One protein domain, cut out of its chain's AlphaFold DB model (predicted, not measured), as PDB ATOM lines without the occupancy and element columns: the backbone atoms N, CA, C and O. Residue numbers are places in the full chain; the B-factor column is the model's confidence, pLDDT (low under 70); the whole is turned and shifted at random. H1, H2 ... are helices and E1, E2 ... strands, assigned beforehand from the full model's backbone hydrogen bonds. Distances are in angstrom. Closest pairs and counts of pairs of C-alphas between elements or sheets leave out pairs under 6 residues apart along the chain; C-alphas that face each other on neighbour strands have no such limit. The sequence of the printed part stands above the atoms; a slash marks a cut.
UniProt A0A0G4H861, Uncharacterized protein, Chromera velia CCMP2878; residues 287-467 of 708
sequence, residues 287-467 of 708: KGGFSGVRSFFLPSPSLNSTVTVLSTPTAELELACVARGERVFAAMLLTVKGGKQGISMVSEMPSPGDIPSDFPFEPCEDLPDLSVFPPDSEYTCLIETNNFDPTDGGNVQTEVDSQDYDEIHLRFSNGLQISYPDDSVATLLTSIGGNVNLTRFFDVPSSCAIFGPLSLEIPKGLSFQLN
ATOM      1  N   LYS A 287      46.019 -35.362 -37.973       62.88
ATOM      2  CA  LYS A 287      47.138 -34.577 -38.502       62.88
ATOM      3  C   LYS A 287      46.830 -33.098 -38.360       62.88
ATOM      4  O   LYS A 287      45.932 -32.597 -39.034       62.88
ATOM      5  N   GLY A 288      47.616 -32.400 -37.551       61.56
ATOM      6  CA  GLY A 288      47.493 -30.958 -37.358       61.56
ATOM      7  C   GLY A 288      47.584 -30.575 -35.889       61.56
ATOM      8  O   GLY A 288      47.440 -31.421 -35.017       61.56
ATOM      9  N   GLY A 289      47.842 -29.292 -35.632       73.56
ATOM     10  CA  GLY A 289      47.877 -28.793 -34.262       73.56
ATOM     11  C   GLY A 289      46.479 -28.787 -33.648       73.56
ATOM     12  O   GLY A 289      45.508 -28.434 -34.326       73.56
ATOM     13  N   PHE A 290      46.395 -29.160 -32.378       80.38
ATOM     14  CA  PHE A 290      45.175 -29.162 -31.578       80.38
ATOM     15  C   PHE A 290      45.433 -28.397 -30.281       80.38
ATOM     16  O   PHE A 290      46.542 -28.406 -29.773       80.38
ATOM     17  N   SER A 291      44.433 -27.698 -29.762       79.44
ATOM     18  CA  SER A 291      44.534 -27.033 -28.468       79.44
ATOM     19  C   SER A 291      43.146 -27.003 -27.838       79.44
ATOM     20  O   SER A 291      42.194 -26.568 -28.496       79.44
ATOM     21  N   GLY A 292      43.016 -27.533 -26.624       78.19
ATOM     22  CA  GLY A 292      41.762 -27.585 -25.873       78.19
ATOM     23  C   GLY A 292      41.539 -28.926 -25.176       78.19
ATOM     24  O   GLY A 292      42.453 -29.731 -25.034       78.19
ATOM     25  N   VAL A 293      40.294 -29.176 -24.766       80.31
ATOM     26  CA  VAL A 293      39.915 -30.360 -23.979       80.31
ATOM     27  C   VAL A 293      39.206 -31.416 -24.836       80.31
ATOM     28  O   VAL A 293      38.438 -31.102 -25.762       80.31
ATOM     29  N   ARG A 294      39.465 -32.690 -24.536       82.94
ATOM     30  CA  ARG A 294      38.860 -33.862 -25.172       82.94
ATOM     31  C   ARG A 294      38.441 -34.894 -24.132       82.94
ATOM     32  O   ARG A 294      39.290 -35.519 -23.514       82.94
ATOM     33  N   SER A 295      37.139 -35.122 -24.015       85.44
ATOM     34  CA  SER A 295      36.603 -36.209 -23.194       85.44
ATOM     35  C   SER A 295      36.656 -37.557 -23.920       85.44
ATOM     36  O   SER A 295      36.459 -37.623 -25.142       85.44
ATOM     37  N   PHE A 296      36.918 -38.628 -23.175       87.56
ATOM     38  CA  PHE A 296      37.036 -39.993 -23.682       87.56
ATOM     39  C   PHE A 296      36.426 -41.010 -22.707       87.56
ATOM     40  O   PHE A 296      36.290 -40.742 -21.518       87.56
ATOM     41  N   PHE A 297      36.101 -42.190 -23.239       90.38
ATOM     42  CA  PHE A 297      35.811 -43.400 -22.475       90.38
ATOM     43  C   PHE A 297      36.555 -44.567 -23.125       90.38
ATOM     44  O   PHE A 297      36.486 -44.750 -24.349       90.38
ATOM     45  N   LEU A 298      37.264 -45.361 -22.329       90.12
ATOM     46  CA  LEU A 298      38.039 -46.496 -22.813       90.12
ATOM     47  C   LEU A 298      37.930 -47.701 -21.870       90.12
ATOM     48  O   LEU A 298      38.446 -47.659 -20.753       90.12
ATOM     49  N   PRO A 299      37.324 -48.811 -22.321       90.88
ATOM     50  CA  PRO A 299      37.371 -50.069 -21.600       90.88
ATOM     51  C   PRO A 299      38.713 -50.775 -21.840       90.88
ATOM     52  O   PRO A 299      39.205 -50.837 -22.973       90.88
ATOM     53  N   SER A 300      39.276 -51.390 -20.801       89.62
ATOM     54  CA  SER A 300      40.404 -52.302 -20.989       89.62
ATOM     55  C   SER A 300      39.931 -53.592 -21.680       89.62
ATOM     56  O   SER A 300      38.902 -54.162 -21.288       89.62
ATOM     57  N   PRO A 301      40.659 -54.104 -22.692       84.00
ATOM     58  CA  PRO A 301      40.226 -55.269 -23.457       84.00
ATOM     59  C   PRO A 301      40.298 -56.580 -22.660       84.00
ATOM     60  O   PRO A 301      39.570 -57.523 -22.973       84.00
ATOM     61  N   SER A 302      41.173 -56.670 -21.653       89.94
ATOM     62  CA  SER A 302      41.332 -57.856 -20.802       89.94
ATOM     63  C   SER A 302      42.097 -57.547 -19.508       89.94
ATOM     64  O   SER A 302      42.826 -56.563 -19.419       89.94
ATOM     65  N   LEU A 303      41.980 -58.416 -18.505       89.56
ATOM     66  CA  LEU A 303      42.859 -58.371 -17.334       89.56
ATOM     67  C   LEU A 303      44.318 -58.657 -17.719       89.56
ATOM     68  O   LEU A 303      44.586 -59.522 -18.553       89.56
ATOM     69  N   ASN A 304      45.252 -57.980 -17.052       91.12
ATOM     70  CA  ASN A 304      46.686 -57.960 -17.362       91.12
ATOM     71  C   ASN A 304      46.977 -57.516 -18.801       91.12
ATOM     72  O   ASN A 304      47.794 -58.124 -19.496       91.12
ATOM     73  N   SER A 305      46.289 -56.469 -19.253       91.56
ATOM     74  CA  SER A 305      46.544 -55.847 -20.550       91.56
ATOM     75  C   SER A 305      46.571 -54.332 -20.444       91.56
ATOM     76  O   SER A 305      46.045 -53.757 -19.489       91.56
ATOM     77  N   THR A 306      47.185 -53.722 -21.448       91.88
ATOM     78  CA  THR A 306      47.338 -52.278 -21.570       91.88
ATOM     79  C   THR A 306      46.531 -51.786 -22.766       91.88
ATOM     80  O   THR A 306      46.465 -52.460 -23.801       91.88
ATOM     81  N   VAL A 307      45.907 -50.621 -22.623       92.62
ATOM     82  CA  VAL A 307      45.242 -49.897 -23.704       92.62
ATOM     83  C   VAL A 307      45.763 -48.467 -23.746       92.62
ATOM     84  O   VAL A 307      45.754 -47.750 -22.752       92.62
ATOM     85  N   THR A 308      46.213 -48.039 -24.919       93.75
ATOM     86  CA  THR A 308      46.691 -46.674 -25.118       93.75
ATOM     87  C   THR A 308      45.514 -45.701 -25.066       93.75
ATOM     88  O   THR A 308      44.540 -45.871 -25.802       93.75
ATOM     89  N   VAL A 309      45.608 -44.669 -24.233       92.00
ATOM     90  CA  VAL A 309      44.644 -43.565 -24.147       92.00
ATOM     91  C   VAL A 309      44.996 -42.504 -25.181       92.00
ATOM     92  O   VAL A 309      44.198 -42.206 -26.072       92.00
ATOM     93  N   LEU A 310      46.232 -42.008 -25.125       93.00
ATOM     94  CA  LEU A 310      46.783 -41.009 -26.033       93.00
ATOM     95  C   LEU A 310      48.094 -41.535 -26.615       93.00
ATOM     96  O   LEU A 310      48.953 -41.997 -25.874       93.00
ATOM     97  N   SER A 311      48.276 -41.422 -27.928       93.50
ATOM     98  CA  SER A 311      49.559 -41.677 -28.586       93.50
ATOM     99  C   SER A 311      49.991 -40.471 -29.406       93.50
ATOM    100  O   SER A 311      49.215 -39.917 -30.191       93.50
ATOM    101  N   THR A 312      51.247 -40.079 -29.230       92.06
ATOM    102  CA  THR A 312      51.959 -39.085 -30.034       92.06
ATOM    103  C   THR A 312      53.358 -39.631 -30.367       92.06
ATOM    104  O   THR A 312      53.826 -40.577 -29.731       92.06
ATOM    105  N   PRO A 313      54.095 -39.033 -31.319       90.62
ATOM    106  CA  PRO A 313      55.486 -39.401 -31.581       90.62
ATOM    107  C   PRO A 313      56.450 -39.259 -30.390       90.62
ATOM    108  O   PRO A 313      57.546 -39.811 -30.454       90.62
ATOM    109  N   THR A 314      56.076 -38.504 -29.352       93.06
ATOM    110  CA  THR A 314      56.948 -38.133 -28.221       93.06
ATOM    111  C   THR A 314      56.468 -38.699 -26.887       93.06
ATOM    112  O   THR A 314      57.281 -38.913 -25.997       93.06
ATOM    113  N   ALA A 315      55.173 -38.952 -26.743       95.12
ATOM    114  CA  ALA A 315      54.568 -39.417 -25.505       95.12
ATOM    115  C   ALA A 315      53.387 -40.348 -25.789       95.12
ATOM    116  O   ALA A 315      52.599 -40.086 -26.706       95.12
ATOM    117  N   GLU A 316      53.250 -41.395 -24.982       95.94
ATOM    118  CA  GLU A 316      52.066 -42.252 -24.927       95.94
ATOM    119  C   GLU A 316      51.561 -42.335 -23.488       95.94
ATOM    120  O   GLU A 316      52.347 -42.579 -22.576       95.94
ATOM    121  N   LEU A 317      50.257 -42.121 -23.308       95.50
ATOM    122  CA  LEU A 317      49.553 -42.402 -22.061       95.50
ATOM    123  C   LEU A 317      48.771 -43.694 -22.230       95.50
ATOM    124  O   LEU A 317      48.031 -43.843 -23.212       95.50
ATOM    125  N   GLU A 318      48.904 -44.614 -21.284       95.44
ATOM    126  CA  GLU A 318      48.258 -45.918 -21.352       95.44
ATOM    127  C   GLU A 318      47.621 -46.325 -20.027       95.44
ATOM    128  O   GLU A 318      48.235 -46.217 -18.973       95.44
ATOM    129  N   LEU A 319      46.417 -46.894 -20.099       94.81
ATOM    130  CA  LEU A 319      45.795 -47.573 -18.971       94.81
ATOM    131  C   LEU A 319      46.221 -49.043 -18.975       94.81
ATOM    132  O   LEU A 319      45.885 -49.788 -19.902       94.81
ATOM    133  N   ALA A 320      46.875 -49.497 -17.911       94.81
ATOM    134  CA  ALA A 320      47.119 -50.907 -17.645       94.81
ATOM    135  C   ALA A 320      46.135 -51.439 -16.594       94.81
ATOM    136  O   ALA A 320      46.053 -50.932 -15.483       94.81
ATOM    137  N   CYS A 321      45.405 -52.502 -16.933       94.69
ATOM    138  CA  CYS A 321      44.522 -53.205 -16.000       94.69
ATOM    139  C   CYS A 321      45.246 -54.450 -15.487       94.69
ATOM    140  O   CYS A 321      45.438 -55.398 -16.253       94.69
ATOM    141  N   VAL A 322      45.676 -54.468 -14.227       93.19
ATOM    142  CA  VAL A 322      46.606 -55.470 -13.682       93.19
ATOM    143  C   VAL A 322      45.974 -56.212 -12.508       93.19
ATOM    144  O   VAL A 322      45.499 -55.602 -11.563       93.19
ATOM    145  N   ALA A 323      46.013 -57.543 -12.523       90.69
ATOM    146  CA  ALA A 323      45.610 -58.346 -11.369       90.69
ATOM    147  C   ALA A 323      46.841 -58.743 -10.538       90.69
ATOM    148  O   ALA A 323      47.809 -59.301 -11.078       90.69
ATOM    149  N   ARG A 324      46.806 -58.497  -9.224       89.88
ATOM    150  CA  ARG A 324      47.832 -58.953  -8.269       89.88
ATOM    151  C   ARG A 324      47.162 -59.485  -7.008       89.88
ATOM    152  O   ARG A 324      46.436 -58.775  -6.322       89.88
ATOM    153  N   GLY A 325      47.405 -60.760  -6.708       85.62
ATOM    154  CA  GLY A 325      46.668 -61.451  -5.652       85.62
ATOM    155  C   GLY A 325      45.170 -61.474  -5.964       85.62
ATOM    156  O   GLY A 325      44.776 -61.964  -7.021       85.62
ATOM    157  N   GLU A 326      44.360 -60.945  -5.049       85.00
ATOM    158  CA  GLU A 326      42.905 -60.806  -5.213       85.00
ATOM    159  C   GLU A 326      42.484 -59.396  -5.671       85.00
ATOM    160  O   GLU A 326      41.311 -59.180  -5.972       85.00
ATOM    161  N   ARG A 327      43.436 -58.458  -5.772       87.94
ATOM    162  CA  ARG A 327      43.193 -57.060  -6.145       87.94
ATOM    163  C   ARG A 327      43.315 -56.840  -7.652       87.94
ATOM    164  O   ARG A 327      44.104 -57.509  -8.338       87.94
ATOM    165  N   VAL A 328      42.557 -55.869  -8.148       90.69
ATOM    166  CA  VAL A 328      42.662 -55.340  -9.514       90.69
ATOM    167  C   VAL A 328      43.143 -53.901  -9.427       90.69
ATOM    168  O   VAL A 328      42.567 -53.115  -8.691       90.69
ATOM    169  N   PHE A 329      44.179 -53.575 -10.190       92.44
ATOM    170  CA  PHE A 329      44.760 -52.246 -10.287       92.44
ATOM    171  C   PHE A 329      44.463 -51.660 -11.668       92.44
ATOM    172  O   PHE A 329      44.675 -52.338 -12.682       92.44
ATOM    173  N   ALA A 330      44.018 -50.411 -11.708       93.00
ATOM    174  CA  ALA A 330      44.112 -49.551 -12.876       93.00
ATOM    175  C   ALA A 330      45.358 -48.680 -12.698       93.00
ATOM    176  O   ALA A 330      45.484 -47.975 -11.708       93.00
ATOM    177  N   ALA A 331      46.305 -48.796 -13.620       93.00
ATOM    178  CA  ALA A 331      47.578 -48.094 -13.567       93.00
ATOM    179  C   ALA A 331      47.710 -47.176 -14.778       93.00
ATOM    180  O   ALA A 331      47.597 -47.654 -15.914       93.00
ATOM    181  N   MET A 332      47.978 -45.895 -14.539       93.44
ATOM    182  CA  MET A 332      48.276 -44.945 -15.601       93.44
ATOM    183  C   MET A 332      49.782 -44.946 -15.885       93.44
ATOM    184  O   MET A 332      50.603 -44.673 -15.011       93.44
ATOM    185  N   LEU A 333      50.158 -45.265 -17.123       94.81
ATOM    186  CA  LEU A 333      51.548 -45.326 -17.570       94.81
ATOM    187  C   LEU A 333      51.882 -44.184 -18.526       94.81
ATOM    188  O   LEU A 333      51.151 -43.946 -19.492       94.81
ATOM    189  N   LEU A 334      53.036 -43.557 -18.314       96.00
ATOM    190  CA  LEU A 334      53.639 -42.615 -19.250       96.00
ATOM    191  C   LEU A 334      54.813 -43.284 -19.956       96.00
ATOM    192  O   LEU A 334      55.764 -43.721 -19.311       96.00
ATOM    193  N   THR A 335      54.783 -43.301 -21.286       96.81
ATOM    194  CA  THR A 335      55.948 -43.630 -22.111       96.81
ATOM    195  C   THR A 335      56.451 -42.382 -22.820       96.81
ATOM    196  O   THR A 335      55.769 -41.851 -23.697       96.81
ATOM    197  N   VAL A 336      57.665 -41.937 -22.493       96.38
ATOM    198  CA  VAL A 336      58.354 -40.827 -23.164       96.38
ATOM    199  C   VAL A 336      59.315 -41.366 -24.220       96.38
ATOM    200  O   VAL A 336      60.146 -42.234 -23.952       96.38
ATOM    201  N   LYS A 337      59.226 -40.818 -25.433       95.38
ATOM    202  CA  LYS A 337      60.031 -41.187 -26.603       95.38
ATOM    203  C   LYS A 337      60.946 -40.026 -26.980       95.38
ATOM    204  O   LYS A 337      60.489 -38.992 -27.469       95.38
ATOM    205  N   GLY A 338      62.255 -40.233 -26.834       90.31
ATOM    206  CA  GLY A 338      63.298 -39.243 -27.127       90.31
ATOM    207  C   GLY A 338      63.359 -38.786 -28.586       90.31
ATOM    208  O   GLY A 338      63.943 -37.750 -28.900       90.31
ATOM    209  N   GLY A 339      62.760 -39.540 -29.510       89.81
ATOM    210  CA  GLY A 339      62.786 -39.226 -30.937       89.81
ATOM    211  C   GLY A 339      64.214 -39.106 -31.486       89.81
ATOM    212  O   GLY A 339      65.181 -39.511 -30.860       89.81
ATOM    213  N   LYS A 340      64.396 -38.526 -32.675       88.88
ATOM    214  CA  LYS A 340      65.732 -38.478 -33.313       88.88
ATOM    215  C   LYS A 340      66.681 -37.422 -32.746       88.88
ATOM    216  O   LYS A 340      67.868 -37.454 -33.058       88.88
ATOM    217  N   GLN A 341      66.156 -36.440 -32.020       87.69
ATOM    218  CA  GLN A 341      66.915 -35.278 -31.547       87.69
ATOM    219  C   GLN A 341      67.046 -35.228 -30.021       87.69
ATOM    220  O   GLN A 341      67.813 -34.411 -29.523       87.69
ATOM    221  N   GLY A 342      66.391 -36.139 -29.298       93.00
ATOM    222  CA  GLY A 342      66.150 -35.985 -27.868       93.00
ATOM    223  C   GLY A 342      64.912 -35.122 -27.619       93.00
ATOM    224  O   GLY A 342      64.445 -34.409 -28.514       93.00
ATOM    225  N   ILE A 343      64.376 -35.210 -26.407       95.12
ATOM    226  CA  ILE A 343      63.269 -34.379 -25.926       95.12
ATOM    227  C   ILE A 343      63.516 -34.060 -24.452       95.12
ATOM    228  O   ILE A 343      64.017 -34.909 -23.716       95.12
ATOM    229  N   SER A 344      63.147 -32.861 -24.024       95.69
ATOM    230  CA  SER A 344      63.087 -32.515 -22.605       95.69
ATOM    231  C   SER A 344      61.636 -32.387 -22.178       95.69
ATOM    232  O   SER A 344      60.780 -32.017 -22.988       95.69
ATOM    233  N   MET A 345      61.367 -32.692 -20.917       95.62
ATOM    234  CA  MET A 345      60.046 -32.640 -20.308       95.62
ATOM    235  C   MET A 345      60.142 -31.890 -18.986       95.62
ATOM    236  O   MET A 345      61.029 -32.185 -18.185       95.62
ATOM    237  N   VAL A 346      59.242 -30.934 -18.786       94.44
ATOM    238  CA  VAL A 346      58.905 -30.414 -17.465       94.44
ATOM    239  C   VAL A 346      57.648 -31.140 -17.001       94.44
ATOM    240  O   VAL A 346      56.714 -31.278 -17.800       94.44
ATOM    241  N   SER A 347      57.639 -31.625 -15.765       93.19
ATOM    242  CA  SER A 347      56.523 -32.394 -15.218       93.19
ATOM    243  C   SER A 347      56.181 -32.006 -13.789       93.19
ATOM    244  O   SER A 347      57.072 -31.872 -12.957       93.19
ATOM    245  N   GLU A 348      54.885 -31.896 -13.551       90.19
ATOM    246  CA  GLU A 348      54.218 -32.089 -12.267       90.19
ATOM    247  C   GLU A 348      53.483 -33.443 -12.411       90.19
ATOM    248  O   GLU A 348      52.917 -33.725 -13.478       90.19
ATOM    249  N   MET A 349      53.643 -34.325 -11.423       88.50
ATOM    250  CA  MET A 349      53.010 -35.644 -11.363       88.50
ATOM    251  C   MET A 349      52.816 -36.041  -9.892       88.50
ATOM    252  O   MET A 349      53.701 -35.763  -9.071       88.50
ATOM    253  N   PRO A 350      51.764 -36.810  -9.579       82.88
ATOM    254  CA  PRO A 350      51.463 -37.226  -8.229       82.88
ATOM    255  C   PRO A 350      52.406 -38.352  -7.803       82.88
ATOM    256  O   PRO A 350      53.123 -38.976  -8.599       82.88
ATOM    257  N   SER A 351      52.391 -38.654  -6.508       78.44
ATOM    258  CA  SER A 351      53.018 -39.876  -6.008       78.44
ATOM    259  C   SER A 351      52.159 -41.079  -6.421       78.44
ATOM    260  O   SER A 351      50.963 -41.061  -6.160       78.44
ATOM    261  N   PRO A 352      52.725 -42.184  -6.948       71.69
ATOM    262  CA  PRO A 352      51.957 -43.270  -7.577       71.69
ATOM    263  C   PRO A 352      51.075 -44.135  -6.651       71.69
ATOM    264  O   PRO A 352      50.602 -45.202  -7.061       71.69
ATOM    265  N   GLY A 353      50.867 -43.706  -5.406       70.75
ATOM    266  CA  GLY A 353      50.147 -44.434  -4.367       70.75
ATOM    267  C   GLY A 353      50.893 -45.657  -3.815       70.75
ATOM    268  O   GLY A 353      52.045 -45.951  -4.150       70.75
ATOM    269  N   ASP A 354      50.216 -46.398  -2.934       72.44
ATOM    270  CA  ASP A 354      50.738 -47.621  -2.315       72.44
ATOM    271  C   ASP A 354      50.723 -48.803  -3.306       72.44
ATOM    272  O   ASP A 354      49.755 -49.568  -3.404       72.44
ATOM    273  N   ILE A 355      51.838 -49.015  -4.008       81.56
ATOM    274  CA  ILE A 355      52.001 -50.155  -4.921       81.56
ATOM    275  C   ILE A 355      52.668 -51.374  -4.255       81.56
ATOM    276  O   ILE A 355      53.616 -51.244  -3.474       81.56
ATOM    277  N   PRO A 356      52.237 -52.610  -4.580       82.75
ATOM    278  CA  PRO A 356      52.939 -53.816  -4.154       82.75
ATOM    279  C   PRO A 356      54.394 -53.849  -4.646       82.75
ATOM    280  O   PRO A 356      54.694 -53.468  -5.772       82.75
ATOM    281  N   SER A 357      55.309 -54.420  -3.858       81.88
ATOM    282  CA  SER A 357      56.735 -54.506  -4.229       81.88
ATOM    283  C   SER A 357      57.028 -55.315  -5.506       81.88
ATOM    284  O   SER A 357      58.139 -55.267  -6.024       81.88
ATOM    285  N   ASP A 358      56.074 -56.125  -5.970       82.81
ATOM    286  CA  ASP A 358      56.143 -56.939  -7.189       82.81
ATOM    287  C   ASP A 358      55.292 -56.368  -8.342       82.81
ATOM    288  O   ASP A 358      54.928 -57.087  -9.288       82.81
ATOM    289  N   PHE A 359      54.954 -55.077  -8.276       87.94
ATOM    290  CA  PHE A 359      54.265 -54.388  -9.359       87.94
ATOM    291  C   PHE A 359      55.142 -54.351 -10.628       87.94
ATOM    292  O   PHE A 359      56.364 -54.240 -10.536       87.94
ATOM    293  N   PRO A 360      54.564 -54.521 -11.835       87.25
ATOM    294  CA  PRO A 360      55.351 -54.713 -13.056       87.25
ATOM    295  C   PRO A 360      55.940 -53.422 -13.643       87.25
ATOM    296  O   PRO A 360      56.640 -53.506 -14.651       87.25
ATOM    297  N   PHE A 361      55.642 -52.265 -13.054       90.12
ATOM    298  CA  PHE A 361      56.030 -50.947 -13.549       90.12
ATOM    299  C   PHE A 361      56.736 -50.165 -12.444       90.12
ATOM    300  O   PHE A 361      56.333 -50.240 -11.284       90.12
ATOM    301  N   GLU A 362      57.787 -49.440 -12.817       90.75
ATOM    302  CA  GLU A 362      58.526 -48.568 -11.903       90.75
ATOM    303  C   GLU A 362      57.826 -47.198 -11.812       90.75
ATOM    304  O   GLU A 362      57.442 -46.668 -12.858       90.75
ATOM    305  N   PRO A 363      57.650 -46.630 -10.605       91.12
ATOM    306  CA  PRO A 363      57.241 -45.242 -10.373       91.12
ATOM    307  C   PRO A 363      57.964 -44.204 -11.234       91.12
ATOM    308  O   PRO A 363      59.168 -44.320 -11.463       91.12
ATOM    309  N   CYS A 364      57.260 -43.141 -11.625       89.69
ATOM    310  CA  CYS A 364      57.882 -41.940 -12.188       89.69
ATOM    311  C   CYS A 364      58.592 -41.069 -11.123       89.69
ATOM    312  O   CYS A 364      59.252 -40.109 -11.503       89.69
ATOM    313  N   GLU A 365      58.514 -41.412  -9.827       81.44
ATOM    314  CA  GLU A 365      59.043 -40.640  -8.677       81.44
ATOM    315  C   GLU A 365      60.538 -40.269  -8.791       81.44
ATOM    316  O   GLU A 365      60.977 -39.248  -8.271       81.44
ATOM    317  N   ASP A 366      61.337 -41.068  -9.504       79.31
ATOM    318  CA  ASP A 366      62.771 -40.805  -9.694       79.31
ATOM    319  C   ASP A 366      63.075 -39.784 -10.814       79.31
ATOM    320  O   ASP A 366      64.243 -39.423 -11.027       79.31
ATOM    321  N   LEU A 367      62.068 -39.329 -11.569       86.69
ATOM    322  CA  LEU A 367      62.255 -38.314 -12.601       86.69
ATOM    323  C   LEU A 367      62.365 -36.920 -11.965       86.69
ATOM    324  O   LEU A 367      61.461 -36.505 -11.250       86.69
ATOM    325  N   PRO A 368      63.432 -36.149 -12.247       90.31
ATOM    326  CA  PRO A 368      63.470 -34.748 -11.847       90.31
ATOM    327  C   PRO A 368      62.419 -33.936 -12.615       90.31
ATOM    328  O   PRO A 368      62.181 -34.200 -13.800       90.31
ATOM    329  N   ASP A 369      61.925 -32.869 -11.986       92.88
ATOM    330  CA  ASP A 369      60.934 -31.931 -12.535       92.88
ATOM    331  C   ASP A 369      61.287 -31.424 -13.936       92.88
ATOM    332  O   ASP A 369      60.405 -31.164 -14.745       92.88
ATOM    333  N   LEU A 370      62.586 -31.301 -14.238       95.12
ATOM    334  CA  LEU A 370      63.110 -31.144 -15.591       95.12
ATOM    335  C   LEU A 370      63.928 -32.378 -15.986       95.12
ATOM    336  O   LEU A 370      65.088 -32.536 -15.590       95.12
ATOM    337  N   SER A 371      63.345 -33.204 -16.848       95.19
ATOM    338  CA  SER A 371      63.933 -34.440 -17.360       95.19
ATOM    339  C   SER A 371      64.387 -34.299 -18.816       95.19
ATOM    340  O   SER A 371      63.695 -33.703 -19.639       95.19
ATOM    341  N   VAL A 372      65.546 -34.875 -19.160       94.50
ATOM    342  CA  VAL A 372      66.110 -34.861 -20.524       94.50
ATOM    343  C   VAL A 372      66.273 -36.288 -21.036       94.50
ATOM    344  O   VAL A 372      67.050 -37.073 -20.492       94.50
ATOM    345  N   PHE A 373      65.591 -36.605 -22.131       95.00
ATOM    346  CA  PHE A 373      65.578 -37.927 -22.745       95.00
ATOM    347  C   PHE A 373      66.441 -37.931 -24.018       95.00
ATOM    348  O   PHE A 373      66.165 -37.177 -24.958       95.00
ATOM    349  N   PRO A 374      67.499 -38.764 -24.091       95.06
ATOM    350  CA  PRO A 374      68.391 -38.821 -25.249       95.06
ATOM    351  C   PRO A 374      67.697 -39.248 -26.557       95.06
ATOM    352  O   PRO A 374      66.648 -39.895 -26.520       95.06
ATOM    353  N   PRO A 375      68.309 -38.984 -27.725       95.56
ATOM    354  CA  PRO A 375      67.832 -39.519 -28.995       95.56
ATOM    355  C   PRO A 375      67.651 -41.042 -28.976       95.56
ATOM    356  O   PRO A 375      68.482 -41.764 -28.425       95.56
ATOM    357  N   ASP A 376      66.580 -41.506 -29.612       92.94
ATOM    358  CA  ASP A 376      66.173 -42.905 -29.760       92.94
ATOM    359  C   ASP A 376      66.005 -43.652 -28.418       92.94
ATOM    360  O   ASP A 376      66.010 -44.883 -28.387       92.94
ATOM    361  N   SER A 377      65.855 -42.913 -27.309       94.88
ATOM    362  CA  SER A 377      65.491 -43.469 -26.005       94.88
ATOM    363  C   SER A 377      63.978 -43.609 -25.858       94.88
ATOM    364  O   SER A 377      63.200 -42.870 -26.464       94.88
ATOM    365  N   GLU A 378      63.579 -44.570 -25.038       95.44
ATOM    366  CA  GLU A 378      62.202 -44.802 -24.631       95.44
ATOM    367  C   GLU A 378      62.228 -45.114 -23.137       95.44
ATOM    368  O   GLU A 378      63.032 -45.938 -22.689       95.44
ATOM    369  N   TYR A 379      61.408 -44.403 -22.371       94.31
ATOM    370  CA  TYR A 379      61.294 -44.563 -20.929       94.31
ATOM    371  C   TYR A 379      59.821 -44.689 -20.573       94.31
ATOM    372  O   TYR A 379      59.036 -43.817 -20.941       94.31
ATOM    373  N   THR A 380      59.460 -45.766 -19.883       95.06
ATOM    374  CA  THR A 380      58.094 -46.026 -19.427       95.06
ATOM    375  C   THR A 380      58.091 -46.077 -17.912       95.06
ATOM    376  O   THR A 380      58.858 -46.850 -17.337       95.06
ATOM    377  N   CYS A 381      57.220 -45.297 -17.287       93.88
ATOM    378  CA  CYS A 381      57.040 -45.284 -15.843       93.88
ATOM    379  C   CYS A 381      55.558 -45.205 -15.468       93.88
ATOM    380  O   CYS A 381      54.686 -44.934 -16.301       93.88
ATOM    381  N   LEU A 382      55.294 -45.518 -14.209       93.94
ATOM    382  CA  LEU A 382      53.993 -45.476 -13.570       93.94
ATOM    383  C   LEU A 382      53.753 -44.090 -12.977       93.94
ATOM    384  O   LEU A 382      54.499 -43.686 -12.087       93.94
ATOM    385  N   ILE A 383      52.715 -43.408 -13.462       92.00
ATOM    386  CA  ILE A 383      52.261 -42.130 -12.904       92.00
ATOM    387  C   ILE A 383      51.502 -42.411 -11.610       92.00
ATOM    388  O   ILE A 383      51.886 -41.922 -10.561       92.00
ATOM    389  N   GLU A 384      50.468 -43.251 -11.689       90.75
ATOM    390  CA  GLU A 384      49.512 -43.422 -10.597       90.75
ATOM    391  C   GLU A 384      48.772 -44.759 -10.671       90.75
ATOM    392  O   GLU A 384      48.708 -45.396 -11.738       90.75
ATOM    393  N   THR A 385      48.216 -45.201  -9.538       90.56
ATOM    394  CA  THR A 385      47.412 -46.423  -9.453       90.56
ATOM    395  C   THR A 385      46.172 -46.280  -8.590       90.56
ATOM    396  O   THR A 385      46.260 -45.959  -7.413       90.56
ATOM    397  N   ASN A 386      45.056 -46.739  -9.147       89.62
ATOM    398  CA  ASN A 386      43.819 -47.013  -8.428       89.62
ATOM    399  C   ASN A 386      43.620 -48.509  -8.266       89.62
ATOM    400  O   ASN A 386      44.078 -49.307  -9.098       89.62
ATOM    401  N   ASN A 387      42.952 -48.929  -7.192       88.44
ATOM    402  CA  ASN A 387      42.806 -50.353  -6.917       88.44
ATOM    403  C   ASN A 387      41.486 -50.743  -6.261       88.44
ATOM    404  O   ASN A 387      41.014 -50.109  -5.330       88.44
ATOM    405  N   PHE A 388      40.945 -51.873  -6.707       84.88
ATOM    406  CA  PHE A 388      39.822 -52.537  -6.062       84.88
ATOM    407  C   PHE A 388      40.334 -53.573  -5.061       84.88
ATOM    408  O   PHE A 388      40.909 -54.600  -5.466       84.88
ATOM    409  N   ASP A 389      40.088 -53.335  -3.769       79.06
ATOM    410  CA  ASP A 389      40.361 -54.296  -2.702       79.06
ATOM    411  C   ASP A 389      39.094 -55.079  -2.300       79.06
ATOM    412  O   ASP A 389      38.191 -54.539  -1.660       79.06
ATOM    413  N   PRO A 390      39.021 -56.392  -2.596       69.56
ATOM    414  CA  PRO A 390      37.880 -57.217  -2.207       69.56
ATOM    415  C   PRO A 390      37.727 -57.402  -0.686       69.56
ATOM    416  O   PRO A 390      36.721 -57.957  -0.238       69.56
ATOM    417  N   THR A 391      38.721 -57.014   0.116       67.69
ATOM    418  CA  THR A 391      38.703 -57.172   1.576       67.69
ATOM    419  C   THR A 391      38.062 -56.004   2.323       67.69
ATOM    420  O   THR A 391      37.743 -56.169   3.503       67.69
ATOM    421  N   ASP A 392      37.737 -54.902   1.642       65.00
ATOM    422  CA  ASP A 392      37.144 -53.706   2.258       65.00
ATOM    423  C   ASP A 392      35.625 -53.808   2.533       65.00
ATOM    424  O   ASP A 392      34.920 -52.810   2.669       65.00
ATOM    425  N   GLY A 393      35.110 -55.030   2.702       53.97
ATOM    426  CA  GLY A 393      33.777 -55.297   3.263       53.97
ATOM    427  C   GLY A 393      32.622 -55.411   2.262       53.97
ATOM    428  O   GLY A 393      31.512 -55.744   2.676       53.97
ATOM    429  N   GLY A 394      32.877 -55.201   0.972       55.53
ATOM    430  CA  GLY A 394      31.880 -55.267  -0.094       55.53
ATOM    431  C   GLY A 394      31.547 -56.680  -0.607       55.53
ATOM    432  O   GLY A 394      32.275 -57.659  -0.396       55.53
ATOM    433  N   ASN A 395      30.420 -56.822  -1.306       56.94
ATOM    434  CA  ASN A 395      30.095 -58.009  -2.090       56.94
ATOM    435  C   ASN A 395      30.905 -58.018  -3.401       56.94
ATOM    436  O   ASN A 395      30.412 -57.680  -4.481       56.94
ATOM    437  N   VAL A 396      32.132 -58.525  -3.273       61.81
ATOM    438  CA  VAL A 396      33.207 -58.681  -4.273       61.81
ATOM    439  C   VAL A 396      32.767 -59.084  -5.694       61.81
ATOM    440  O   VAL A 396      33.485 -58.837  -6.660       61.81
ATOM    441  N   GLN A 397      31.618 -59.742  -5.874       60.38
ATOM    442  CA  GLN A 397      31.185 -60.244  -7.186       60.38
ATOM    443  C   GLN A 397      30.283 -59.296  -7.987       60.38
ATOM    444  O   GLN A 397      30.043 -59.569  -9.163       60.38
ATOM    445  N   THR A 398      29.736 -58.240  -7.382       67.62
ATOM    446  CA  THR A 398      28.708 -57.404  -8.038       67.62
ATOM    447  C   THR A 398      28.934 -55.905  -7.939       67.62
ATOM    448  O   THR A 398      28.160 -55.158  -8.534       67.62
ATOM    449  N   GLU A 399      29.959 -55.471  -7.221       79.81
ATOM    450  CA  GLU A 399      30.277 -54.054  -7.067       79.81
ATOM    451  C   GLU A 399      31.097 -53.534  -8.247       79.81
ATOM    452  O   GLU A 399      31.851 -54.273  -8.895       79.81
ATOM    453  N   VAL A 400      30.859 -52.268  -8.556       86.06
ATOM    454  CA  VAL A 400      31.692 -51.428  -9.405       86.06
ATOM    455  C   VAL A 400      32.150 -50.288  -8.519       86.06
ATOM    456  O   VAL A 400      31.312 -49.605  -7.938       86.06
ATOM    457  N   ASP A 401      33.452 -50.113  -8.428       87.50
ATOM    458  CA  ASP A 401      34.071 -49.000  -7.732       87.50
ATOM    459  C   ASP A 401      34.464 -47.925  -8.747       87.50
ATOM    460  O   ASP A 401      34.771 -48.255  -9.901       87.50
ATOM    461  N   SER A 402      34.414 -46.662  -8.340       87.31
ATOM    462  CA  SER A 402      34.866 -45.529  -9.143       87.31
ATOM    463  C   SER A 402      35.899 -44.761  -8.341       87.31
ATOM    464  O   SER A 402      35.603 -44.365  -7.225       87.31
ATOM    465  N   GLN A 403      37.092 -44.602  -8.903       87.38
ATOM    466  CA  GLN A 403      38.207 -43.876  -8.289       87.38
ATOM    467  C   GLN A 403      38.791 -42.927  -9.332       87.38
ATOM    468  O   GLN A 403      39.066 -43.359 -10.464       87.38
ATOM    469  N   ASP A 404      38.910 -41.664  -8.970       87.06
ATOM    470  CA  ASP A 404      39.605 -40.588  -9.670       87.06
ATOM    471  C   ASP A 404      41.127 -40.752  -9.646       87.06
ATOM    472  O   ASP A 404      41.676 -41.564  -8.912       87.06
ATOM    473  N   TYR A 405      41.784 -40.075 -10.579       86.56
ATOM    474  CA  TYR A 405      43.231 -39.935 -10.632       86.56
ATOM    475  C   TYR A 405      43.591 -38.500 -10.268       86.56
ATOM    476  O   TYR A 405      42.987 -37.577 -10.833       86.56
ATOM    477  N   ASP A 406      44.631 -38.368  -9.453       85.62
ATOM    478  CA  ASP A 406      45.274 -37.101  -9.115       85.62
ATOM    479  C   ASP A 406      45.827 -36.418 -10.382       85.62
ATOM    480  O   ASP A 406      46.158 -37.059 -11.392       85.62
ATOM    481  N   GLU A 407      45.966 -35.097 -10.342       86.06
ATOM    482  CA  GLU A 407      46.388 -34.291 -11.488       86.06
ATOM    483  C   GLU A 407      47.717 -34.692 -12.159       86.06
ATOM    484  O   GLU A 407      48.618 -35.249 -11.548       86.06
ATOM    485  N   ILE A 408      47.887 -34.340 -13.444       90.44
ATOM    486  CA  ILE A 408      49.221 -34.283 -14.071       90.44
ATOM    487  C   ILE A 408      49.366 -33.040 -14.939       90.44
ATOM    488  O   ILE A 408      48.463 -32.697 -15.719       90.44
ATOM    489  N   HIS A 409      50.572 -32.467 -14.970       92.25
ATOM    490  CA  HIS A 409      50.952 -31.472 -15.978       92.25
ATOM    491  C   HIS A 409      52.281 -31.816 -16.634       92.25
ATOM    492  O   HIS A 409      53.353 -31.710 -16.045       92.25
ATOM    493  N   LEU A 410      52.232 -32.148 -17.927       94.06
ATOM    494  CA  LEU A 410      53.408 -32.480 -18.731       94.06
ATOM    495  C   LEU A 410      53.604 -31.449 -19.841       94.06
ATOM    496  O   LEU A 410      52.714 -31.250 -20.674       94.06
ATOM    497  N   ARG A 411      54.798 -30.856 -19.928       93.75
ATOM    498  CA  ARG A 411      55.200 -29.980 -21.038       93.75
ATOM    499  C   ARG A 411      56.499 -30.470 -21.660       93.75
ATOM    500  O   ARG A 411      57.517 -30.589 -20.989       93.75
ATOM    501  N   PHE A 412      56.494 -30.681 -22.969       94.38
ATOM    502  CA  PHE A 412      57.663 -31.118 -23.729       94.38
ATOM    503  C   PHE A 412      58.304 -29.961 -24.501       94.38
ATOM    504  O   PHE A 412      57.619 -29.035 -24.943       94.38
ATOM    505  N   SER A 413      59.613 -30.045 -24.752       93.00
ATOM    506  CA  SER A 413      60.368 -29.012 -25.482       93.00
ATOM    507  C   SER A 413      59.947 -28.834 -26.948       93.00
ATOM    508  O   SER A 413      60.223 -27.807 -27.560       93.00
ATOM    509  N   ASN A 414      59.213 -29.792 -27.525       89.94
ATOM    510  CA  ASN A 414      58.602 -29.643 -28.850       89.94
ATOM    511  C   ASN A 414      57.269 -28.864 -28.834       89.94
ATOM    512  O   ASN A 414      56.673 -28.675 -29.896       89.94
ATOM    513  N   GLY A 415      56.793 -28.439 -27.660       87.81
ATOM    514  CA  GLY A 415      55.532 -27.726 -27.468       87.81
ATOM    515  C   GLY A 415      54.310 -28.620 -27.240       87.81
ATOM    516  O   GLY A 415      53.205 -28.089 -27.172       87.81
ATOM    517  N   LEU A 416      54.469 -29.945 -27.141       91.19
ATOM    518  CA  LEU A 416      53.397 -30.830 -26.678       91.19
ATOM    519  C   LEU A 416      53.111 -30.549 -25.199       91.19
ATOM    520  O   LEU A 416      54.036 -30.501 -24.388       91.19
ATOM    521  N   GLN A 417      51.837 -30.415 -24.856       91.56
ATOM    522  CA  GLN A 417      51.363 -30.393 -23.482       91.56
ATOM    523  C   GLN A 417      50.251 -31.412 -23.295       91.56
ATOM    524  O   GLN A 417      49.358 -31.524 -24.144       91.56
ATOM    525  N   ILE A 418      50.314 -32.130 -22.183       92.44
ATOM    526  CA  ILE A 418      49.294 -33.076 -21.755       92.44
ATOM    527  C   ILE A 418      48.989 -32.756 -20.300       92.44
ATOM    528  O   ILE A 418      49.911 -32.699 -19.493       92.44
ATOM    529  N   SER A 419      47.721 -32.528 -19.987       90.06
ATOM    530  CA  SER A 419      47.281 -32.370 -18.607       90.06
ATOM    531  C   SER A 419      45.887 -32.938 -18.408       90.06
ATOM    532  O   SER A 419      45.094 -33.028 -19.354       90.06
ATOM    533  N   TYR A 420      45.571 -33.285 -17.175       85.69
ATOM    534  CA  TYR A 420      44.198 -33.339 -16.703       85.69
ATOM    535  C   TYR A 420      44.167 -32.719 -15.299       85.69
ATOM    536  O   TYR A 420      45.100 -32.965 -14.544       85.69
ATOM    537  N   PRO A 421      43.191 -31.833 -15.005       71.69
ATOM    538  CA  PRO A 421      43.023 -31.272 -13.665       71.69
ATOM    539  C   PRO A 421      42.774 -32.363 -12.629       71.69
ATOM    540  O   PRO A 421      42.321 -33.453 -13.005       71.69
ATOM    541  N   ASP A 422      42.977 -32.004 -11.370       74.75
ATOM    542  CA  ASP A 422      42.669 -32.861 -10.234       74.75
ATOM    543  C   ASP A 422      41.217 -33.354 -10.274       74.75
ATOM    544  O   ASP A 422      40.324 -32.662 -10.803       74.75
ATOM    545  N   ASP A 423      41.022 -34.601  -9.847       77.75
ATOM    546  CA  ASP A 423      39.729 -35.287  -9.736       77.75
ATOM    547  C   ASP A 423      38.845 -35.178 -10.989       77.75
ATOM    548  O   ASP A 423      37.614 -35.087 -10.967       77.75
ATOM    549  N   SER A 424      39.479 -35.141 -12.166       81.56
ATOM    550  CA  SER A 424      38.760 -34.964 -13.434       81.56
ATOM    551  C   SER A 424      38.683 -36.234 -14.277       81.56
ATOM    552  O   SER A 424      37.811 -36.348 -15.150       81.56
ATOM    553  N   VAL A 425      39.564 -37.206 -14.033       88.75
ATOM    554  CA  VAL A 425      39.631 -38.478 -14.761       88.75
ATOM    555  C   VAL A 425      39.390 -39.619 -13.792       88.75
ATOM    556  O   VAL A 425      40.159 -39.804 -12.870       88.75
ATOM    557  N   ALA A 426      38.383 -40.445 -14.058       90.75
ATOM    558  CA  ALA A 426      38.028 -41.565 -13.200       90.75
ATOM    559  C   ALA A 426      38.208 -42.921 -13.879       90.75
ATOM    560  O   ALA A 426      38.160 -43.086 -15.108       90.75
ATOM    561  N   THR A 427      38.367 -43.932 -13.038       92.06
ATOM    562  CA  THR A 427      38.420 -45.339 -13.401       92.06
ATOM    563  C   THR A 427      37.266 -46.095 -12.794       92.06
ATOM    564  O   THR A 427      36.948 -45.936 -11.628       92.06
ATOM    565  N   LEU A 428      36.664 -46.971 -13.593       92.12
ATOM    566  CA  LEU A 428      35.692 -47.945 -13.121       92.12
ATOM    567  C   LEU A 428      36.407 -49.268 -12.903       92.12
ATOM    568  O   LEU A 428      36.942 -49.848 -13.857       92.12
ATOM    569  N   LEU A 429      36.387 -49.744 -11.666       91.00
ATOM    570  CA  LEU A 429      37.089 -50.932 -11.212       91.00
ATOM    571  C   LEU A 429      36.114 -51.983 -10.682       91.00
ATOM    572  O   LEU A 429      35.060 -51.695 -10.129       91.00
ATOM    573  N   THR A 430      36.459 -53.250 -10.880       90.12
ATOM    574  CA  THR A 430      35.693 -54.394 -10.368       90.12
ATOM    575  C   THR A 430      36.659 -55.499  -9.955       90.12
ATOM    576  O   THR A 430      37.854 -55.444 -10.256       90.12
ATOM    577  N   SER A 431      36.157 -56.552  -9.312       87.94
ATOM    578  CA  SER A 431      36.988 -57.717  -8.996       87.94
ATOM    579  C   SER A 431      37.482 -58.461 -10.246       87.94
ATOM    580  O   SER A 431      37.036 -58.239 -11.373       87.94
ATOM    581  N   ILE A 432      38.385 -59.427 -10.045       88.00
ATOM    582  CA  ILE A 432      38.956 -60.286 -11.104       88.00
ATOM    583  C   ILE A 432      37.871 -61.015 -11.929       88.00
ATOM    584  O   ILE A 432      38.100 -61.381 -13.081       88.00
ATOM    585  N   GLY A 433      36.685 -61.248 -11.354       83.12
ATOM    586  CA  GLY A 433      35.561 -61.872 -12.057       83.12
ATOM    587  C   GLY A 433      34.863 -60.962 -13.076       83.12
ATOM    588  O   GLY A 433      34.077 -61.466 -13.882       83.12
ATOM    589  N   GLY A 434      35.154 -59.659 -13.049       85.00
ATOM    590  CA  GLY A 434      34.427 -58.628 -13.782       85.00
ATOM    591  C   GLY A 434      33.038 -58.361 -13.193       85.00
ATOM    592  O   GLY A 434      32.652 -58.923 -12.167       85.00
ATOM    593  N   ASN A 435      32.256 -57.529 -13.883       88.06
ATOM    594  CA  ASN A 435      30.884 -57.200 -13.498       88.06
ATOM    595  C   ASN A 435      29.935 -57.295 -14.698       88.06
ATOM    596  O   ASN A 435      30.117 -56.630 -15.716       88.06
ATOM    597  N   VAL A 436      28.878 -58.102 -14.567       86.75
ATOM    598  CA  VAL A 436      27.940 -58.371 -15.671       86.75
ATOM    599  C   VAL A 436      27.182 -57.132 -16.146       86.75
ATOM    600  O   VAL A 436      26.878 -57.038 -17.334       86.75
ATOM    601  N   ASN A 437      26.871 -56.189 -15.253       87.19
ATOM    602  CA  ASN A 437      26.180 -54.956 -15.624       87.19
ATOM    603  C   ASN A 437      27.148 -53.987 -16.300       87.19
ATOM    604  O   ASN A 437      26.789 -53.404 -17.321       87.19
ATOM    605  N   LEU A 438      28.382 -53.884 -15.802       88.31
ATOM    606  CA  LEU A 438      29.415 -53.079 -16.449       88.31
ATOM    607  C   LEU A 438      29.696 -53.586 -17.873       88.31
ATOM    608  O   LEU A 438      29.662 -52.810 -18.825       88.31
ATOM    609  N   THR A 439      29.842 -54.902 -18.061       89.62
ATOM    610  CA  THR A 439      29.964 -55.495 -19.401       89.62
ATOM    611  C   THR A 439      28.719 -55.245 -20.254       89.62
ATOM    612  O   THR A 439      28.848 -54.886 -21.419       89.62
ATOM    613  N   ARG A 440      27.508 -55.420 -19.703       88.56
ATOM    614  CA  ARG A 440      26.245 -55.273 -20.449       88.56
ATOM    615  C   ARG A 440      25.986 -53.842 -20.922       88.56
ATOM    616  O   ARG A 440      25.441 -53.673 -22.008       88.56
ATOM    617  N   PHE A 441      26.261 -52.848 -20.082       89.25
ATOM    618  CA  PHE A 441      25.864 -51.459 -20.329       89.25
ATOM    619  C   PHE A 441      26.998 -50.588 -20.872       89.25
ATOM    620  O   PHE A 441      26.714 -49.621 -21.573       89.25
ATOM    621  N   PHE A 442      28.255 -50.924 -20.574       89.25
ATOM    622  CA  PHE A 442      29.422 -50.109 -20.926       89.25
ATOM    623  C   PHE A 442      30.403 -50.826 -21.857       89.25
ATOM    624  O   PHE A 442      31.432 -50.256 -22.208       89.25
ATOM    625  N   ASP A 443      30.099 -52.063 -22.266       87.81
ATOM    626  CA  ASP A 443      30.983 -52.915 -23.069       87.81
ATOM    627  C   ASP A 443      32.395 -53.038 -22.476       87.81
ATOM    628  O   ASP A 443      33.386 -53.044 -23.207       87.81
ATOM    629  N   VAL A 444      32.494 -53.140 -21.147       87.69
ATOM    630  CA  VAL A 444      33.757 -53.408 -20.447       87.69
ATOM    631  C   VAL A 444      33.914 -54.929 -20.311       87.69
ATOM    632  O   VAL A 444      33.250 -55.535 -19.465       87.69
ATOM    633  N   PRO A 445      34.727 -55.597 -21.154       81.44
ATOM    634  CA  PRO A 445      34.879 -57.055 -21.120       81.44
ATOM    635  C   PRO A 445      35.803 -57.538 -19.991       81.44
ATOM    636  O   PRO A 445      35.918 -58.743 -19.770       81.44
ATOM    637  N   SER A 446      36.509 -56.612 -19.339       84.38
ATOM    638  CA  SER A 446      37.477 -56.861 -18.274       84.38
ATOM    639  C   SER A 446      37.001 -56.248 -16.952       84.38
ATOM    640  O   SER A 446      35.798 -56.117 -16.734       84.38
ATOM    641  N   SER A 447      37.941 -55.881 -16.080       91.06
ATOM    642  CA  SER A 447      37.662 -55.299 -14.772       91.06
ATOM    643  C   SER A 447      37.978 -53.810 -14.663       91.06
ATOM    644  O   SER A 447      37.744 -53.262 -13.595       91.06
ATOM    645  N   CYS A 448      38.499 -53.178 -15.723       93.94
ATOM    646  CA  CYS A 448      38.879 -51.766 -15.704       93.94
ATOM    647  C   CYS A 448      38.309 -51.008 -16.910       93.94
ATOM    648  O   CYS A 448      38.381 -51.488 -18.049       93.94
ATOM    649  N   ALA A 449      37.838 -49.790 -16.679       93.56
ATOM    650  CA  ALA A 449      37.622 -48.773 -17.703       93.56
ATOM    651  C   ALA A 449      38.084 -47.412 -17.177       93.56
ATOM    652  O   ALA A 449      38.148 -47.224 -15.970       93.56
ATOM    653  N   ILE A 450      38.400 -46.484 -18.071       93.00
ATOM    654  CA  ILE A 450      38.790 -45.110 -17.735       93.00
ATOM    655  C   ILE A 450      37.931 -44.131 -18.527       93.00
ATOM    656  O   ILE A 450      37.586 -44.394 -19.688       93.00
ATOM    657  N   PHE A 451      37.582 -43.010 -17.912       91.88
ATOM    658  CA  PHE A 451      36.854 -41.938 -18.566       91.88
ATOM    659  C   PHE A 451      37.179 -40.591 -17.936       91.88
ATOM    660  O   PHE A 451      37.427 -40.491 -16.745       91.88
ATOM    661  N   GLY A 452      37.166 -39.541 -18.744       88.56
ATOM    662  CA  GLY A 452      37.475 -38.198 -18.261       88.56
ATOM    663  C   GLY A 452      37.838 -37.256 -19.398       88.56
ATOM    664  O   GLY A 452      37.842 -37.673 -20.562       88.56
ATOM    665  N   PRO A 453      38.095 -35.976 -19.113       86.31
ATOM    666  CA  PRO A 453      38.707 -35.040 -20.033       86.31
ATOM    667  C   PRO A 453      40.239 -35.153 -20.017       86.31
ATOM    668  O   PRO A 453      40.854 -35.243 -18.969       86.31
ATOM    669  N   LEU A 454      40.865 -35.053 -21.191       87.75
ATOM    670  CA  LEU A 454      42.272 -34.666 -21.317       87.75
ATOM    671  C   LEU A 454      42.361 -33.261 -21.897       87.75
ATOM    672  O   LEU A 454      41.733 -32.950 -22.917       87.75
ATOM    673  N   SER A 455      43.178 -32.432 -21.275       87.12
ATOM    674  CA  SER A 455      43.646 -31.168 -21.814       87.12
ATOM    675  C   SER A 455      44.901 -31.415 -22.655       87.12
ATOM    676  O   SER A 455      45.857 -32.056 -22.221       87.12
ATOM    677  N   LEU A 456      44.883 -30.937 -23.900       86.44
ATOM    678  CA  LEU A 456      45.956 -31.180 -24.857       86.44
ATOM    679  C   LEU A 456      46.329 -29.893 -25.586       86.44
ATOM    680  O   LEU A 456      45.468 -29.219 -26.163       86.44
ATOM    681  N   GLU A 457      47.628 -29.620 -25.663       86.81
ATOM    682  CA  GLU A 457      48.212 -28.672 -26.609       86.81
ATOM    683  C   GLU A 457      49.177 -29.427 -27.518       86.81
ATOM    684  O   GLU A 457      50.233 -29.890 -27.108       86.81
ATOM    685  N   ILE A 458      48.788 -29.590 -28.776       85.44
ATOM    686  CA  ILE A 458      49.511 -30.364 -29.774       85.44
ATOM    687  C   ILE A 458      50.032 -29.388 -30.828       85.44
ATOM    688  O   ILE A 458      49.231 -28.752 -31.529       85.44
ATOM    689  N   PRO A 459      51.358 -29.259 -30.982       84.56
ATOM    690  CA  PRO A 459      51.950 -28.332 -31.930       84.56
ATOM    691  C   PRO A 459      51.621 -28.740 -33.370       84.56
ATOM    692  O   PRO A 459      51.443 -29.914 -33.713       84.56
ATOM    693  N   LYS A 460      51.546 -27.749 -34.264       81.75
ATOM    694  CA  LYS A 460      51.290 -28.004 -35.688       81.75
ATOM    695  C   LYS A 460      52.372 -28.919 -36.263       81.75
ATOM    696  O   LYS A 460      53.552 -28.615 -36.179       81.75
ATOM    697  N   GLY A 461      51.949 -29.992 -36.928       80.69
ATOM    698  CA  GLY A 461      52.854 -30.945 -37.579       80.69
ATOM    699  C   GLY A 461      53.157 -32.191 -36.748       80.69
ATOM    700  O   GLY A 461      53.651 -33.162 -37.320       80.69
ATOM    701  N   LEU A 462      52.794 -32.209 -35.463       84.62
ATOM    702  CA  LEU A 462      52.780 -33.426 -34.657       84.62
ATOM    703  C   LEU A 462      51.477 -34.189 -34.928       84.62
ATOM    704  O   LEU A 462      50.397 -33.594 -34.940       84.62
ATOM    705  N   SER A 463      51.571 -35.486 -35.220       87.81
ATOM    706  CA  SER A 463      50.385 -36.339 -35.277       87.81
ATOM    707  C   SER A 463      50.031 -36.850 -33.889       87.81
ATOM    708  O   SER A 463      50.891 -36.948 -33.016       87.81
ATOM    709  N   PHE A 464      48.758 -37.159 -33.682       89.06
ATOM    710  CA  PHE A 464      48.307 -37.756 -32.435       89.06
ATOM    711  C   PHE A 464      47.097 -38.655 -32.653       89.06
ATOM    712  O   PHE A 464      46.407 -38.574 -33.672       89.06
ATOM    713  N   GLN A 465      46.836 -39.505 -31.673       89.56
ATOM    714  CA  GLN A 465      45.677 -40.374 -31.632       89.56
ATOM    715  C   GLN A 465      45.156 -40.425 -30.198       89.56
ATOM    716  O   GLN A 465      45.821 -40.965 -29.321       89.56
ATOM    717  N   LEU A 466      43.959 -39.880 -29.975       86.12
ATOM    718  CA  LEU A 466      43.195 -40.095 -28.749       86.12
ATOM    719  C   LEU A 466      42.216 -41.244 -28.995       86.12
ATOM    720  O   LEU A 466      41.342 -41.150 -29.865       86.12
ATOM    721  N   ASN A 467      42.381 -42.343 -28.268       85.00
ATOM    722  CA  ASN A 467      41.491 -43.485 -28.387       85.00
ATOM    723  C   ASN A 467      40.197 -43.219 -27.613       85.00
ATOM    724  O   ASN A 467      40.194 -42.652 -26.528       85.00
TER     725      ASN A 467
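AT A GLANCE: This is residues 287 to 467 of the 708 residues of an uncharacterized protein of Chromera velia CCMP2878 (UniProt A0A0G4H861). Two strongly twisted sheets lie face to face as a sandwich, their strands running nearly in line, and the small helix H1 sits at one end of it. One sheet is the row E7, E4, E3, E2, E13, antiparallel throughout; the other has eight strands, E1, E5, E6, E8, E9, E10, E11 and E12, and branches at E12. The printed part has 181 residues, with E1 to E11, H1, E12 and E13 in that order, and is mostly strand. It is compact, with a radius of gyration of the C-alphas of 16.6 A, and only just elongated, spanning 51 by 34 by 26 A.

HOW THE PARTS SIT: Start at E1, residues 290 to 299, which bends by 72 degrees at residue 293; beside it find E12, residues 448 to 458, antiparallel, with N 294 and O 454 2.8 A apart. Next come E2, residues 305 to 311, E3, residues 315 to 324, and E4, residues 327 to 337, a meander of two hairpins, each strand the antiparallel neighbour of the one before: check N 307 and O 319, 2.8 A, and N 320 and O 331, 2.8 A. E5, residues 343 to 348, forms a hairpin with E6, residues 370 to 373, at N 345 and O 371, 2.8 A. E7, residues 378 to 388, is an edge strand beside E4, with N 330 and O 386 2.8 A apart. E8, residues 401 to 405, runs on into E9, residues 408 to 412, at 42 degrees. E9 pairs with E5 at N 346 and O 411, 2.8 A, and forms a hairpin with E10, residues 417 to 420, at N 410 and O 418, 2.9 A. E11, residues 425 to 429, pairs with E8 at N 401 and O 429, 2.8 A. E12 has E1 on one side, and on the other E10, at N 417 and O 457, 2.8 A, and E11, at N 428 and O 449, 2.8 A. H1, residues 436 to 442, only grazes this branched sheet, with residues 438 to 442; every O i to N i+4 pair in it is within hydrogen-bond range. E13, residues 463 to 466, pairs with E2 at N 465 and O 311, 2.8 A. Between the facing sheets, the closest C-alphas of E7 and E8 are Asn 386 and Gln 403, 6.4 A.

IN THESE COORDINATES: Find C-alpha 290 at (45.175, -29.162, -31.578), where E1 begins. E4 measures 30.9 A, E7 30.1 A and E12 27.7 A. E13 ends at C-alpha 466, (43.195, -40.095, -28.749).

THE WHOLE: The C-alphas farthest apart, Gln 341 and Asn 395, are 52.3 A apart. The printed part has no cut; the links E5 to E6 and E7 to E8 are long. Confidence is under 70 at residues 287 to 288 and 390 to 398.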